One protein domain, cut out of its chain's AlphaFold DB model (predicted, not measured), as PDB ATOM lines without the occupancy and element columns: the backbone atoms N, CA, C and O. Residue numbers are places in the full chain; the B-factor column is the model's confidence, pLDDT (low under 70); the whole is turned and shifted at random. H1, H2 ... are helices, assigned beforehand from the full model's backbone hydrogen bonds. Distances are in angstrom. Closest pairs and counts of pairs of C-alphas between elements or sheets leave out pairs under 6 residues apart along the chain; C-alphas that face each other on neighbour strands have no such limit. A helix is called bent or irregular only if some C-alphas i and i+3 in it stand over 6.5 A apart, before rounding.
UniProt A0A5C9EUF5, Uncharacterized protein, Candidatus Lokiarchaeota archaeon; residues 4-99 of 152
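Overview. This is residues 4 to 99 of the 152 residues of an uncharacterized protein of Candidatus Lokiarchaeota archaeon (UniProt A0A5C9EUF5). A small compact head of short helices, H1 to H5, has one long helix, H6, leaving it as an arm, and residues 78 to 99 stick out free. In the head, H2 and H3 pack crosswise on H5, while H1 and H4 lie side by side at the end far from the arm. The printed part has 96 residues with six named helices, H1 to H6 in order, and no named strand: all helix. It is only just loose, close to extended, with a radius of gyration of the C-alphas of 18.7 A and spans of 67 by 22 by 18 A.

Along the chain. H1, residues 4 to 10, begins at C-alpha 4 (-0.533, 38.069, -38.326) and is irregular: C-alphas 4 and 7 are 7.9 A apart. H2 is residues 13 to 19, H3 30 to 43, 20.3 A long, H4 46 to 51, and H5 54 to 68, 20.9 A long. H6, residues 70 to 95, measures 36.6 A and ends at C-alpha 95 (-58.506, 37.231, -40.016).

Arrangement. H1 touches H4 at a shallow tilt of 26 degrees, the same way; their closest C-alphas, Trp 7 and Ile 50, are 5.0 A apart. H2 touches residues 58 to 62 of H5 at a steep tilt of 65 degrees, closest at C-alphas 16 and 62, 5.8 A. H3 touches H5 at a steep tilt of 62 degrees, opposite ways, closest at C-alphas 36 and 64, 5.6 A. H6 is about perpendicular to H5, at 89 degrees. Every O i to N i+4 pair is within hydrogen-bond range in H2, H3, H4 and H5; H6 has 19 of 22, and H1 0 of 3 but 3 of 4 O i to N i+3 pairs.

Size, cuts and confidence. The farthest C-alphas, Glu 47 and Ile 99, are 67.3 A apart. The printed part has no cut, and no link is long. Residue 4 and residues 90 to 99 have pLDDT under 70.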
ATOM      1  N   LYS A   4       0.227  38.006 -39.586       69.81
ATOM      2  CA  LYS A   4      -0.533  38.069 -38.326       69.81
ATOM      3  C   LYS A   4      -2.054  37.931 -38.461       69.81
ATOM      4  O   LYS A   4      -2.750  37.832 -37.461       69.81
ATOM      5  N   ASN A   5      -2.585  37.996 -39.677       77.12
ATOM      6  CA  ASN A   5      -4.020  38.021 -39.954       77.12
ATOM      7  C   ASN A   5      -4.450  36.986 -41.002       77.12
ATOM      8  O   ASN A   5      -5.555  37.093 -41.535       77.12
ATOM      9  N   ILE A   6      -3.588  36.016 -41.323       84.25
ATOM     10  CA  ILE A   6      -3.877  34.985 -42.329       84.25
ATOM     11  C   ILE A   6      -5.099  34.148 -41.937       84.25
ATOM     12  O   ILE A   6      -5.909  33.849 -42.805       84.25
ATOM     13  N   TRP A   7      -5.301  33.866 -40.647       87.56
ATOM     14  CA  TRP A   7      -6.449  33.105 -40.127       87.56
ATOM     15  C   TRP A   7      -7.820  33.649 -40.569       87.56
ATOM     16  O   TRP A   7      -8.773  32.887 -40.699       87.56
ATOM     17  N   LYS A   8      -7.923  34.943 -40.907       87.25
ATOM     18  CA  LYS A   8      -9.167  35.564 -41.394       87.25
ATOM     19  C   LYS A   8      -9.733  34.919 -42.650       87.25
ATOM     20  O   LYS A   8     -10.927  35.037 -42.893       87.25
ATOM     21  N   VAL A   9      -8.894  34.284 -43.468       87.38
ATOM     22  CA  VAL A   9      -9.348  33.619 -44.699       87.38
ATOM     23  C   VAL A   9     -10.253  32.423 -44.413       87.38
ATOM     24  O   VAL A   9     -10.990  32.008 -45.299       87.38
ATOM     25  N   LYS A  10     -10.204  31.884 -43.188       88.31
ATOM     26  CA  LYS A  10     -11.068  30.793 -42.735       88.31
ATOM     27  C   LYS A  10     -12.450  31.263 -42.280       88.31
ATOM     28  O   LYS A  10     -13.320  30.427 -42.082       88.31
ATOM     29  N   ILE A  11     -12.646  32.569 -42.089       91.12
ATOM     30  CA  ILE A  11     -13.883  33.116 -41.535       91.12
ATOM     31  C   ILE A  11     -14.987  33.115 -42.592       91.12
ATOM     32  O   ILE A  11     -14.870  33.807 -43.609       91.12
ATOM     33  N   ASP A  12     -16.106  32.454 -42.292       93.38
ATOM     34  CA  ASP A  12     -17.346  32.649 -43.034       93.38
ATOM     35  C   ASP A  12     -18.152  33.828 -42.465       93.38
ATOM     36  O   ASP A  12     -18.880  33.741 -41.469       93.38
ATOM     37  N   TRP A  13     -18.049  34.970 -43.143       92.00
ATOM     38  CA  TRP A  13     -18.803  36.169 -42.786       92.00
ATOM     39  C   TRP A  13     -20.314  35.986 -42.900       92.00
ATOM     40  O   TRP A  13     -21.043  36.622 -42.144       92.00
ATOM     41  N   LEU A  14     -20.806  35.124 -43.792       93.50
ATOM     42  CA  LEU A  14     -22.237  34.862 -43.912       93.50
ATOM     43  C   LEU A  14     -22.759  34.191 -42.638       93.50
ATOM     44  O   LEU A  14     -23.803  34.583 -42.115       93.50
ATOM     45  N   LYS A  15     -22.012  33.220 -42.105       93.62
ATOM     46  CA  LYS A  15     -22.373  32.523 -40.866       93.62
ATOM     47  C   LYS A  15     -22.333  33.463 -39.661       93.62
ATOM     48  O   LYS A  15     -23.277  33.470 -38.874       93.62
ATOM     49  N   ILE A  16     -21.331  34.340 -39.575       94.31
ATOM     50  CA  ILE A  16     -21.273  35.393 -38.544       94.31
ATOM     51  C   ILE A  16     -22.481  36.332 -38.639       94.31
ATOM     52  O   ILE A  16     -23.118  36.626 -37.626       94.31
ATOM     53  N   LEU A  17     -22.805  36.809 -39.844       94.06
ATOM     54  CA  LEU A  17     -23.937  37.710 -40.059       94.06
ATOM     55  C   LEU A  17     -25.247  37.049 -39.639       94.06
ATOM     56  O   LEU A  17     -25.994  37.644 -38.866       94.06
ATOM     57  N   ASN A  18     -25.475  35.804 -40.056       92.56
ATOM     58  CA  ASN A  18     -26.659  35.038 -39.678       92.56
ATOM     59  C   ASN A  18     -26.771  34.867 -38.157       92.56
ATOM     60  O   ASN A  18     -27.845  35.092 -37.601       92.56
ATOM     61  N   SER A  19     -25.670  34.548 -37.471       93.94
ATOM     62  CA  SER A  19     -25.637  34.420 -36.006       93.94
ATOM     63  C   SER A  19     -25.946  35.732 -35.280       93.94
ATOM     64  O   SER A  19     -26.592  35.728 -34.234       93.94
ATOM     65  N   LEU A  20     -25.544  36.870 -35.849       92.69
ATOM     66  CA  LEU A  20     -25.877  38.204 -35.339       92.69
ATOM     67  C   LEU A  20     -27.258  38.700 -35.810       92.69
ATOM     68  O   LEU A  20     -27.658  39.820 -35.488       92.69
ATOM     69  N   GLY A  21     -27.982  37.896 -36.592       91.44
ATOM     70  CA  GLY A  21     -29.253  38.269 -37.203       91.44
ATOM     71  C   GLY A  21     -29.124  39.405 -38.219       91.44
ATOM     72  O   GLY A  21     -30.085  40.135 -38.431       91.44
ATOM     73  N   LEU A  22     -27.952  39.623 -38.811       92.31
ATOM     74  CA  LEU A  22     -27.673  40.645 -39.821       92.31
ATOM     75  C   LEU A  22     -27.822  40.071 -41.234       92.31
ATOM     76  O   LEU A  22     -27.575  38.898 -41.477       92.31
ATOM     77  N   THR A  23     -28.232  40.916 -42.177       89.38
ATOM     78  CA  THR A  23     -28.494  40.544 -43.573       89.38
ATOM     79  C   THR A  23     -27.390  40.987 -44.528       89.38
ATOM     80  O   THR A  23     -27.285  40.444 -45.622       89.38
ATOM     81  N   SER A  24     -26.576  41.976 -44.146       90.12
ATOM     82  CA  SER A  24     -25.443  42.453 -44.948       90.12
ATOM     83  C   SER A  24     -24.258  42.838 -44.069       90.12
ATOM     84  O   SER A  24     -24.426  43.344 -42.956       90.12
ATOM     85  N   ILE A  25     -23.053  42.662 -44.614       89.69
ATOM     86  CA  ILE A  25     -21.787  43.074 -44.001       89.69
ATOM     87  C   ILE A  25     -21.721  44.581 -43.730       89.69
ATOM     88  O   ILE A  25     -21.080  45.004 -42.767       89.69
ATOM     89  N   ASP A  26     -22.435  45.388 -44.517       90.31
ATOM     90  CA  ASP A  26     -22.483  46.848 -44.371       90.31
ATOM     91  C   ASP A  26     -23.201  47.290 -43.092       90.31
ATOM     92  O   ASP A  26     -23.006  48.404 -42.609       90.31
ATOM     93  N   GLN A  27     -24.007  46.403 -42.497       90.12
ATOM     94  CA  GLN A  27     -24.641  46.656 -41.203       90.12
ATOM     95  C   GLN A  27     -23.637  46.606 -40.045       90.12
ATOM     96  O   GLN A  27     -23.943  47.088 -38.953       90.12
ATOM     97  N   ILE A  28     -22.444  46.045 -40.272       92.75
ATOM     98  CA  ILE A  28     -21.333  46.071 -39.326       92.75
ATOM     99  C   ILE A  28     -20.396  47.213 -39.731       92.75
ATOM    100  O   ILE A  28     -19.746  47.112 -40.770       92.75
ATOM    101  N   PRO A  29     -20.245  48.276 -38.924       93.50
ATOM    102  CA  PRO A  29     -19.296  49.339 -39.229       93.50
ATOM    103  C   PRO A  29     -17.868  48.802 -39.377       93.50
ATOM    104  O   PRO A  29     -17.410  48.003 -38.555       93.50
ATOM    105  N   GLU A  30     -17.136  49.282 -40.382       92.50
ATOM    106  CA  GLU A  30     -15.785  48.801 -40.699       92.50
ATOM    107  C   GLU A  30     -14.832  48.866 -39.501       92.50
ATOM    108  O   GLU A  30     -14.194  47.871 -39.160       92.50
ATOM    109  N   TYR A  31     -14.841  49.984 -38.771       93.69
ATOM    110  CA  TYR A  31     -14.016  50.157 -37.575       93.69
ATOM    111  C   TYR A  31     -14.308  49.114 -36.480       93.69
ATOM    112  O   TYR A  31     -13.427  48.797 -35.681       93.69
ATOM    113  N   LYS A  32     -15.533  48.567 -36.412       94.56
ATOM    114  CA  LYS A  32     -15.877  47.491 -35.469       94.56
ATOM    115  C   LYS A  32     -15.365  46.143 -35.952       94.56
ATOM    116  O   LYS A  32     -14.872  45.384 -35.125       94.56
ATOM    117  N   ARG A  33     -15.403  45.872 -37.264       92.94
ATOM    118  CA  ARG A  33     -14.790  44.663 -37.850       92.94
ATOM    119  C   ARG A  33     -13.295  44.623 -37.565       92.94
ATOM    120  O   ARG A  33     -12.786  43.632 -37.050       92.94
ATOM    121  N   GLU A  34     -12.605  45.725 -37.835       93.00
ATOM    122  CA  GLU A  34     -11.172  45.844 -37.565       93.00
ATOM    123  C   GLU A  34     -10.851  45.720 -36.077       93.00
ATOM    124  O   GLU A  34      -9.878  45.063 -35.698       93.00
ATOM    125  N   ARG A  35     -11.675  46.329 -35.217       94.50
ATOM    126  CA  ARG A  35     -11.507  46.237 -33.767       94.50
ATOM    127  C   ARG A  35     -11.722  44.818 -33.251       94.50
ATOM    128  O   ARG A  35     -10.930  44.392 -32.419       94.50
ATOM    129  N   ALA A  36     -12.722  44.102 -33.761       94.44
ATOM    130  CA  ALA A  36     -12.988  42.721 -33.374       94.44
ATOM    131  C   ALA A  36     -11.801  41.814 -33.713       94.44
ATOM    132  O   ALA A  36     -11.227  41.171 -32.839       94.44
ATOM    133  N   ILE A  37     -11.339  41.892 -34.961       92.50
ATOM    134  CA  ILE A  37     -10.118  41.230 -35.426       92.50
ATOM    135  C   ILE A  37      -8.933  41.555 -34.513       92.50
ATOM    136  O   ILE A  37      -8.208  40.664 -34.083       92.50
ATOM    137  N   LYS A  38      -8.718  42.842 -34.216       92.69
ATOM    138  CA  LYS A  38      -7.588  43.289 -33.398       92.69
ATOM    139  C   LYS A  38      -7.673  42.762 -31.971       92.69
ATOM    140  O   LYS A  38      -6.632  42.543 -31.362       92.69
ATOM    141  N   ASN A  39      -8.873  42.626 -31.420       93.81
ATOM    142  CA  ASN A  39      -9.075  42.092 -30.081       93.81
ATOM    143  C   ASN A  39      -8.803  40.585 -30.051       93.81
ATOM    144  O   ASN A  39      -8.045  40.144 -29.196       93.81
ATOM    145  N   ILE A  40      -9.281  39.832 -31.043       92.44
ATOM    146  CA  ILE A  40      -8.998  38.394 -31.166       92.44
ATOM    147  C   ILE A  40      -7.498  38.142 -31.355       92.44
ATOM    148  O   ILE A  40      -6.905  37.382 -30.598       92.44
ATOM    149  N   SER A  41      -6.839  38.873 -32.259       90.06
ATOM    150  CA  SER A  41      -5.383  38.766 -32.472       90.06
ATOM    151  C   SER A  41      -4.522  39.293 -31.317       90.06
ATOM    152  O   SER A  41      -3.300  39.291 -31.418       90.06
ATOM    153  N   LYS A  42      -5.128  39.824 -30.249       91.00
ATOM    154  CA  LYS A  42      -4.436  40.121 -28.984       91.00
ATOM    155  C   LYS A  42      -4.647  39.038 -27.934       91.00
ATOM    156  O   LYS A  42      -3.878  38.992 -26.981       91.00
ATOM    157  N   MET A  43      -5.730  38.274 -28.046       90.19
ATOM    158  CA  MET A  43      -6.083  37.219 -27.098       90.19
ATOM    159  C   MET A  43      -5.395  35.901 -27.441       90.19
ATOM    160  O   MET A  43      -5.095  35.135 -26.533       90.19
ATOM    161  N   PHE A  44      -5.130  35.672 -28.726       89.81
ATOM    162  CA  PHE A  44      -4.543  34.444 -29.243       89.81
ATOM    163  C   PHE A  44      -3.374  34.766 -30.166       89.81
ATOM    164  O   PHE A  44      -3.402  35.781 -30.878       89.81
ATOM    165  N   GLU A  45      -2.365  33.897 -30.166       88.88
ATOM    166  CA  GLU A  45      -1.275  33.994 -31.127       88.88
ATOM    167  C   GLU A  45      -1.776  33.602 -32.533       88.88
ATOM    168  O   GLU A  45      -2.738  32.837 -32.672       88.88
ATOM    169  N   PRO A  46      -1.175  34.143 -33.609       85.75
ATOM    170  CA  PRO A  46      -1.602  33.845 -34.974       85.75
ATOM    171  C   PRO A  46      -1.582  32.353 -35.320       85.75
ATOM    172  O   PRO A  46      -2.413  31.918 -36.112       85.75
ATOM    173  N   GLU A  47      -0.651  31.590 -34.749       87.38
ATOM    174  CA  GLU A  47      -0.518  30.147 -34.947       87.38
ATOM    175  C   GLU A  47      -1.729  29.397 -34.378       87.38
ATOM    176  O   GLU A  47      -2.345  28.618 -35.101       87.38
ATOM    177  N   ASP A  48      -2.150  29.725 -33.152       88.19
ATOM    178  CA  ASP A  48      -3.325  29.122 -32.506       88.19
ATOM    179  C   ASP A  48      -4.603  29.406 -33.310       88.19
ATOM    180  O   ASP A  48      -5.419  28.522 -33.566       88.19
ATOM    181  N   LEU A  49      -4.752  30.646 -33.791       89.12
ATOM    182  CA  LEU A  49      -5.895  31.050 -34.615       89.12
ATOM    183  C   LEU A  49      -5.922  30.347 -35.977       89.12
ATOM    184  O   LEU A  49      -6.982  30.221 -36.588       89.12
ATOM    185  N   ILE A  50      -4.769  29.921 -36.492       88.81
ATOM    186  CA  ILE A  50      -4.703  29.103 -37.704       88.81
ATOM    187  C   ILE A  50      -5.059  27.651 -37.389       88.81
ATOM    188  O   ILE A  50      -5.567  26.976 -38.278       88.81
ATOM    189  N   GLU A  51      -4.829  27.154 -36.179       90.44
ATOM    190  CA  GLU A  51      -5.184  25.783 -35.799       90.44
ATOM    191  C   GLU A  51      -6.669  25.614 -35.473       90.44
ATOM    192  O   GLU A  51      -7.208  24.540 -35.727       90.44
ATOM    193  N   PHE A  52      -7.341  26.672 -35.009       90.94
ATOM    194  CA  PHE A  52      -8.776  26.642 -34.723       90.94
ATOM    195  C   PHE A  52      -9.625  26.229 -35.927       90.94
ATOM    196  O   PHE A  52      -9.342  26.557 -37.096       90.94
ATOM    197  N   ASP A  53     -10.717  25.539 -35.601       91.69
ATOM    198  CA  ASP A  53     -11.738  25.205 -36.574       91.69
ATOM    199  C   ASP A  53     -12.473  26.482 -37.017       91.69
ATOM    200  O   ASP A  53     -12.642  27.423 -36.233       91.69
ATOM    201  N   PRO A  54     -12.944  26.552 -38.278       90.88
ATOM    202  CA  PRO A  54     -13.682  27.714 -38.771       90.88
ATOM    203  C   PRO A  54     -14.857  28.112 -37.868       90.88
ATOM    204  O   PRO A  54     -15.076  29.297 -37.637       90.88
ATOM    205  N   GLU A  55     -15.563  27.132 -37.299       92.88
ATOM    206  CA  GLU A  55     -16.711  27.382 -36.422       92.88
ATOM    207  C   GLU A  55     -16.318  28.055 -35.102       92.88
ATOM    208  O   GLU A  55     -17.028  28.940 -34.629       92.88
ATOM    209  N   GLU A  56     -15.167  27.690 -34.536       92.62
ATOM    210  CA  GLU A  56     -14.647  28.298 -33.307       92.62
ATOM    211  C   GLU A  56     -14.214  29.746 -33.564       92.62
ATOM    212  O   GLU A  56     -14.513  30.652 -32.784       92.62
ATOM    213  N   LEU A  57     -13.563  29.996 -34.705       92.94
ATOM    214  CA  LEU A  57     -13.192  31.348 -35.131       92.94
ATOM    215  C   LEU A  57     -14.421  32.232 -35.361       92.94
ATOM    216  O   LEU A  57     -14.417  33.413 -35.007       92.94
ATOM    217  N   GLU A  58     -15.476  31.671 -35.946       94.12
ATOM    218  CA  GLU A  58     -16.753  32.354 -36.125       94.12
ATOM    219  C   GLU A  58     -17.414  32.669 -34.784       94.12
ATOM    220  O   GLU A  58     -17.880  33.791 -34.604       94.12
ATOM    221  N   GLU A  59     -17.424  31.735 -33.829       95.06
ATOM    222  CA  GLU A  59     -17.979  31.962 -32.491       95.06
ATOM    223  C   GLU A  59     -17.239  33.089 -31.759       95.06
ATOM    224  O   GLU A  59     -17.872  34.000 -31.218       95.06
ATOM    225  N   LEU A  60     -15.903  33.101 -31.824       94.81
ATOM    226  CA  LEU A  60     -15.081  34.184 -31.275       94.81
ATOM    227  C   LEU A  60     -15.413  35.533 -31.921       94.81
ATOM    228  O   LEU A  60     -15.598  36.539 -31.230       94.81
ATOM    229  N   MET A  61     -15.528  35.555 -33.249       94.44
ATOM    230  CA  MET A  61     -15.904  36.754 -33.995       94.44
ATOM    231  C   MET A  61     -17.317  37.232 -33.648       94.44
ATOM    232  O   MET A  61     -17.521  38.435 -33.481       94.44
ATOM    233  N   VAL A  62     -18.284  36.322 -33.520       96.38
ATOM    234  CA  VAL A  62     -19.668  36.622 -33.130       96.38
ATOM    235  C   VAL A  62     -19.713  37.185 -31.716       96.38
ATOM    236  O   VAL A  62     -20.386  38.190 -31.498       96.38
ATOM    237  N   GLY A  63     -18.983  36.596 -30.768       95.56
ATOM    238  CA  GLY A  63     -18.914  37.089 -29.393       95.56
ATOM    239  C   GLY A  63     -18.358  38.511 -29.322       95.56
ATOM    240  O   GLY A  63     -18.971  39.404 -28.732       95.56
ATOM    241  N   GLU A  64     -17.237  38.754 -29.999       95.56
ATOM    242  CA  GLU A  64     -16.581  40.060 -29.997       95.56
ATOM    243  C   GLU A  64     -17.419  41.131 -30.719       95.56
ATOM    244  O   GLU A  64     -17.635  42.231 -30.200       95.56
ATOM    245  N   LEU A  65     -17.957  40.815 -31.901       95.56
ATOM    246  CA  LEU A  65     -18.850  41.721 -32.625       95.56
ATOM    247  C   LEU A  65     -20.162  41.950 -31.874       95.56
ATOM    248  O   LEU A  65     -20.662  43.074 -31.873       95.56
ATOM    249  N   GLY A  66     -20.694  40.929 -31.204       94.25
ATOM    250  CA  GLY A  66     -21.900  41.007 -30.388       94.25
ATOM    251  C   GLY A  66     -21.754  42.004 -29.241       94.25
ATOM    252  O   GLY A  66     -22.636  42.840 -29.042       94.25
ATOM    253  N   GLU A  67     -20.620  42.002 -28.539       95.06
ATOM    254  CA  GLU A  67     -20.346  42.999 -27.496       95.06
ATOM    255  C   GLU A  67     -20.105  44.395 -28.085       95.06
ATOM    256  O   GLU A  67     -20.683  45.379 -27.609       95.06
ATOM    257  N   LEU A  68     -19.337  44.504 -29.175       94.75
ATOM    258  CA  LEU A  68     -19.108  45.786 -29.848       94.75
ATOM    259  C   LEU A  68     -20.394  46.389 -30.432       94.75
ATOM    260  O   LEU A  68     -20.501  47.616 -30.515       94.75
ATOM    261  N   MET A  69     -21.358  45.559 -30.840       94.69
ATOM    262  CA  MET A  69     -22.623  45.955 -31.471       94.69
ATOM    263  C   MET A  69     -23.854  45.795 -30.575       94.69
ATOM    264  O   MET A  69     -24.992  45.934 -31.025       94.69
ATOM    265  N   LYS A  70     -23.659  45.549 -29.281       93.62
ATOM    266  CA  LYS A  70     -24.734  45.243 -28.326       93.62
ATOM    267  C   LYS A  70     -25.851  46.281 -28.293       93.62
ATOM    268  O   LYS A  70     -26.994  45.975 -27.950       93.62
ATOM    269  N   LYS A  71     -25.528  47.546 -28.567       90.50
ATOM    270  CA  LYS A  71     -26.523  48.619 -28.631       90.50
ATOM    271  C   LYS A  71     -27.304  48.569 -29.946       90.50
ATOM    272  O   LYS A  71     -28.528  48.554 -29.894       90.50
ATOM    273  N   GLU A  72     -26.621  48.486 -31.087       90.38
ATOM    274  CA  GLU A  72     -27.273  48.437 -32.400       90.38
ATOM    275  C   GLU A  72     -28.161  47.202 -32.562       90.38
ATOM    276  O   GLU A  72     -29.287  47.317 -33.044       90.38
ATOM    277  N   LEU A  73     -27.693  46.036 -32.104       90.56
ATOM    278  CA  LEU A  73     -28.455  44.787 -32.173       90.56
ATOM    279  C   LEU A  73     -29.745  44.868 -31.345       90.56
ATOM    280  O   LEU A  73     -30.808  44.480 -31.823       90.56
ATOM    281  N   ARG A  74     -29.690  45.464 -30.145       90.38
ATOM    282  CA  ARG A  74     -30.887  45.691 -29.316       90.38
ATOM    283  C   ARG A  74     -31.874  46.659 -29.960       90.38
ATOM    284  O   ARG A  74     -33.076  46.420 -29.933       90.38
ATOM    285  N   GLU A  75     -31.387  47.755 -30.535       89.69
ATOM    286  CA  GLU A  75     -32.252  48.721 -31.223       89.69
ATOM    287  C   GLU A  75     -32.905  48.131 -32.473       89.69
ATOM    288  O   GLU A  75     -34.042  48.484 -32.795       89.69
ATOM    289  N   LYS A  76     -32.194  47.253 -33.185       88.94
ATOM    290  CA  LYS A  76     -32.736  46.513 -34.321       88.94
ATOM    291  C   LYS A  76     -33.835  45.555 -33.874       88.94
ATOM    292  O   LYS A  76     -34.938  45.638 -34.405       88.94
ATOM    293  N   GLN A  77     -33.559  44.721 -32.872       87.81
ATOM    294  CA  GLN A  77     -34.532  43.768 -32.337       87.81
ATOM    295  C   GLN A  77     -35.814  44.479 -31.891       87.81
ATOM    296  O   GLN A  77     -36.907  44.089 -32.285       87.81
ATOM    297  N   ARG A  78     -35.683  45.608 -31.179       90.12
ATOM    298  CA  ARG A  78     -36.839  46.419 -30.776       90.12
ATOM    299  C   ARG A  78     -37.662  46.908 -31.972       90.12
ATOM    300  O   ARG A  78     -38.885  46.861 -31.930       90.12
ATOM    301  N   ARG A  79     -37.009  47.374 -33.043       86.69
ATOM    302  CA  ARG A  79     -37.695  47.810 -34.272       86.69
ATOM    303  C   ARG A  79     -38.410  46.658 -34.975       86.69
ATOM    304  O   ARG A  79     -39.508  46.849 -35.490       86.69
ATOM    305  N   GLU A  80     -37.803  45.478 -35.013       86.44
ATOM    306  CA  GLU A  80     -38.419  44.281 -35.590       86.44
ATOM    307  C   GLU A  80     -39.653  43.841 -34.795       86.44
ATOM    308  O   GLU A  80     -40.689  43.541 -35.394       86.44
ATOM    309  N   ASP A  81     -39.583  43.902 -33.466       87.69
ATOM    310  CA  ASP A  81     -40.715  43.620 -32.583       87.69
ATOM    311  C   ASP A  81     -41.848  44.643 -32.773       87.69
ATOM    312  O   ASP A  81     -42.996  44.254 -32.988       87.69
ATOM    313  N   GLU A  82     -41.532  45.944 -32.813       87.75
ATOM    314  CA  GLU A  82     -42.503  47.014 -33.086       87.75
ATOM    315  C   GLU A  82     -43.206  46.814 -34.445       87.75
ATOM    316  O   GLU A  82     -44.431  46.937 -34.553       87.75
ATOM    317  N   MET A  83     -42.457  46.457 -35.496       81.19
ATOM    318  CA  MET A  83     -43.029  46.155 -36.815       81.19
ATOM    319  C   MET A  83     -43.923  44.913 -36.778       81.19
ATOM    320  O   MET A  83     -45.009  44.913 -37.369       81.19
ATOM    321  N   ARG A  84     -43.502  43.859 -36.073       83.56
ATOM    322  CA  ARG A  84     -44.270  42.617 -35.934       83.56
ATOM    323  C   ARG A  84     -45.577  42.846 -35.180       83.56
ATOM    324  O   ARG A  84     -46.613  42.315 -35.587       83.56
ATOM    325  N   GLU A  85     -45.560  43.655 -34.126       83.75
ATOM    326  CA  GLU A  85     -46.763  44.053 -33.392       83.75
ATOM    327  C   GLU A  85     -47.720  44.864 -34.266       83.75
ATOM    328  O   GLU A  85     -48.908  44.548 -34.327       83.75
ATOM    329  N   GLN A  86     -47.221  45.856 -35.010       78.56
ATOM    330  CA  GLN A  86     -48.050  46.628 -35.941       78.56
ATOM    331  C   GLN A  86     -48.674  45.744 -37.026       78.56
ATOM    332  O   GLN A  86     -49.856  45.894 -37.344       78.56
ATOM    333  N   PHE A  87     -47.908  44.806 -37.581       74.69
ATOM    334  CA  PHE A  87     -48.394  43.866 -38.588       74.69
ATOM    335  C   PHE A  87     -49.489  42.953 -38.026       74.69
ATOM    336  O   PHE A  87     -50.564  42.831 -38.617       74.69
ATOM    337  N   ASN A  88     -49.269  42.378 -36.841       70.69
ATOM    338  CA  ASN A  88     -50.263  41.551 -36.161       70.69
ATOM    339  C   ASN A  88     -51.532  42.350 -35.835       70.69
ATOM    340  O   ASN A  88     -52.632  41.889 -36.130       70.69
ATOM    341  N   ASN A  89     -51.397  43.571 -35.314       70.94
ATOM    342  CA  ASN A  89     -52.532  44.439 -34.995       70.94
ATOM    343  C   ASN A  89     -53.343  44.838 -36.236       70.94
ATOM    344  O   ASN A  89     -54.557  44.990 -36.139       70.94
ATOM    345  N   LYS A  90     -52.709  44.961 -37.409       65.38
ATOM    346  CA  LYS A  90     -53.401  45.222 -38.683       65.38
ATOM    347  C   LYS A  90     -54.060  43.971 -39.279       65.38
ATOM    348  O   LYS A  90     -55.104  44.083 -39.915       65.38
ATOM    349  N   ILE A  91     -53.501  42.780 -39.056       60.03
ATOM    350  CA  ILE A  91     -53.984  41.519 -39.657       60.03
ATOM    351  C   ILE A  91     -55.016  40.786 -38.806       60.03
ATOM    352  O   ILE A  91     -55.906  40.134 -39.354       60.03
ATOM    353  N   ILE A  92     -54.940  40.874 -37.480       56.62
ATOM    354  CA  ILE A  92     -55.928  40.261 -36.580       56.62
ATOM    355  C   ILE A  92     -57.369  40.728 -36.897       56.62
ATOM    356  O   ILE A  92     -58.253  39.866 -36.935       56.62
ATOM    357  N   PRO A  93     -57.633  42.015 -37.212       55.31
ATOM    358  CA  PRO A  93     -58.936  42.469 -37.700       55.31
ATOM    359  C   PRO A  93     -59.377  41.773 -38.997       55.31
ATOM    360  O   PRO A  93     -60.533  41.378 -39.107       55.31
ATOM    361  N   LEU A  94     -58.461  41.557 -39.946       56.34
ATOM    362  CA  LEU A  94     -58.747  40.907 -41.233       56.34
ATOM    363  C   LEU A  94     -59.068  39.408 -41.071       56.34
ATOM    364  O   LEU A  94     -60.000  38.905 -41.690       56.34
ATOM    365  N   LYS A  95     -58.335  38.687 -40.209       53.72
ATOM    366  CA  LYS A  95     -58.506  37.231 -40.016       53.72
ATOM    367  C   LYS A  95     -59.739  36.838 -39.198       53.72
ATOM    368  O   LYS A  95     -60.231  35.727 -39.362       53.72
ATOM    369  N   ARG A  96     -60.239  37.706 -38.310       53.84
ATOM    370  CA  ARG A  96     -61.425  37.428 -37.469       53.84
ATOM    371  C   ARG A  96     -62.756  37.860 -38.104       53.84
ATOM    372  O   ARG A  96     -63.765  37.897 -37.409       53.84
ATOM    373  N   GLY A  97     -62.769  38.176 -39.401       47.41
ATOM    374  CA  GLY A  97     -63.976  38.639 -40.093       47.41
ATOM    375  C   GLY A  97     -64.345  40.086 -39.763       47.41
ATOM    376  O   GLY A  97     -65.520  40.444 -39.787       47.41
ATOM    377  N   GLY A  98     -63.361  40.925 -39.419       45.66
ATOM    378  CA  GLY A  98     -63.579  42.351 -39.213       45.66
ATOM    379  C   GLY A  98     -64.146  42.982 -40.479       45.66
ATOM    380  O   GLY A  98     -63.520  42.942 -41.537       45.66
ATOM    381  N   ILE A  99     -65.345  43.553 -40.361       49.38
ATOM    382  CA  ILE A  99     -65.987  44.312 -41.431       49.38
ATOM    383  C   ILE A  99     -65.059  45.473 -41.777       49.38
ATOM    384  O   ILE A  99     -64.900  46.415 -40.995       49.38
TER     385      ILE A  99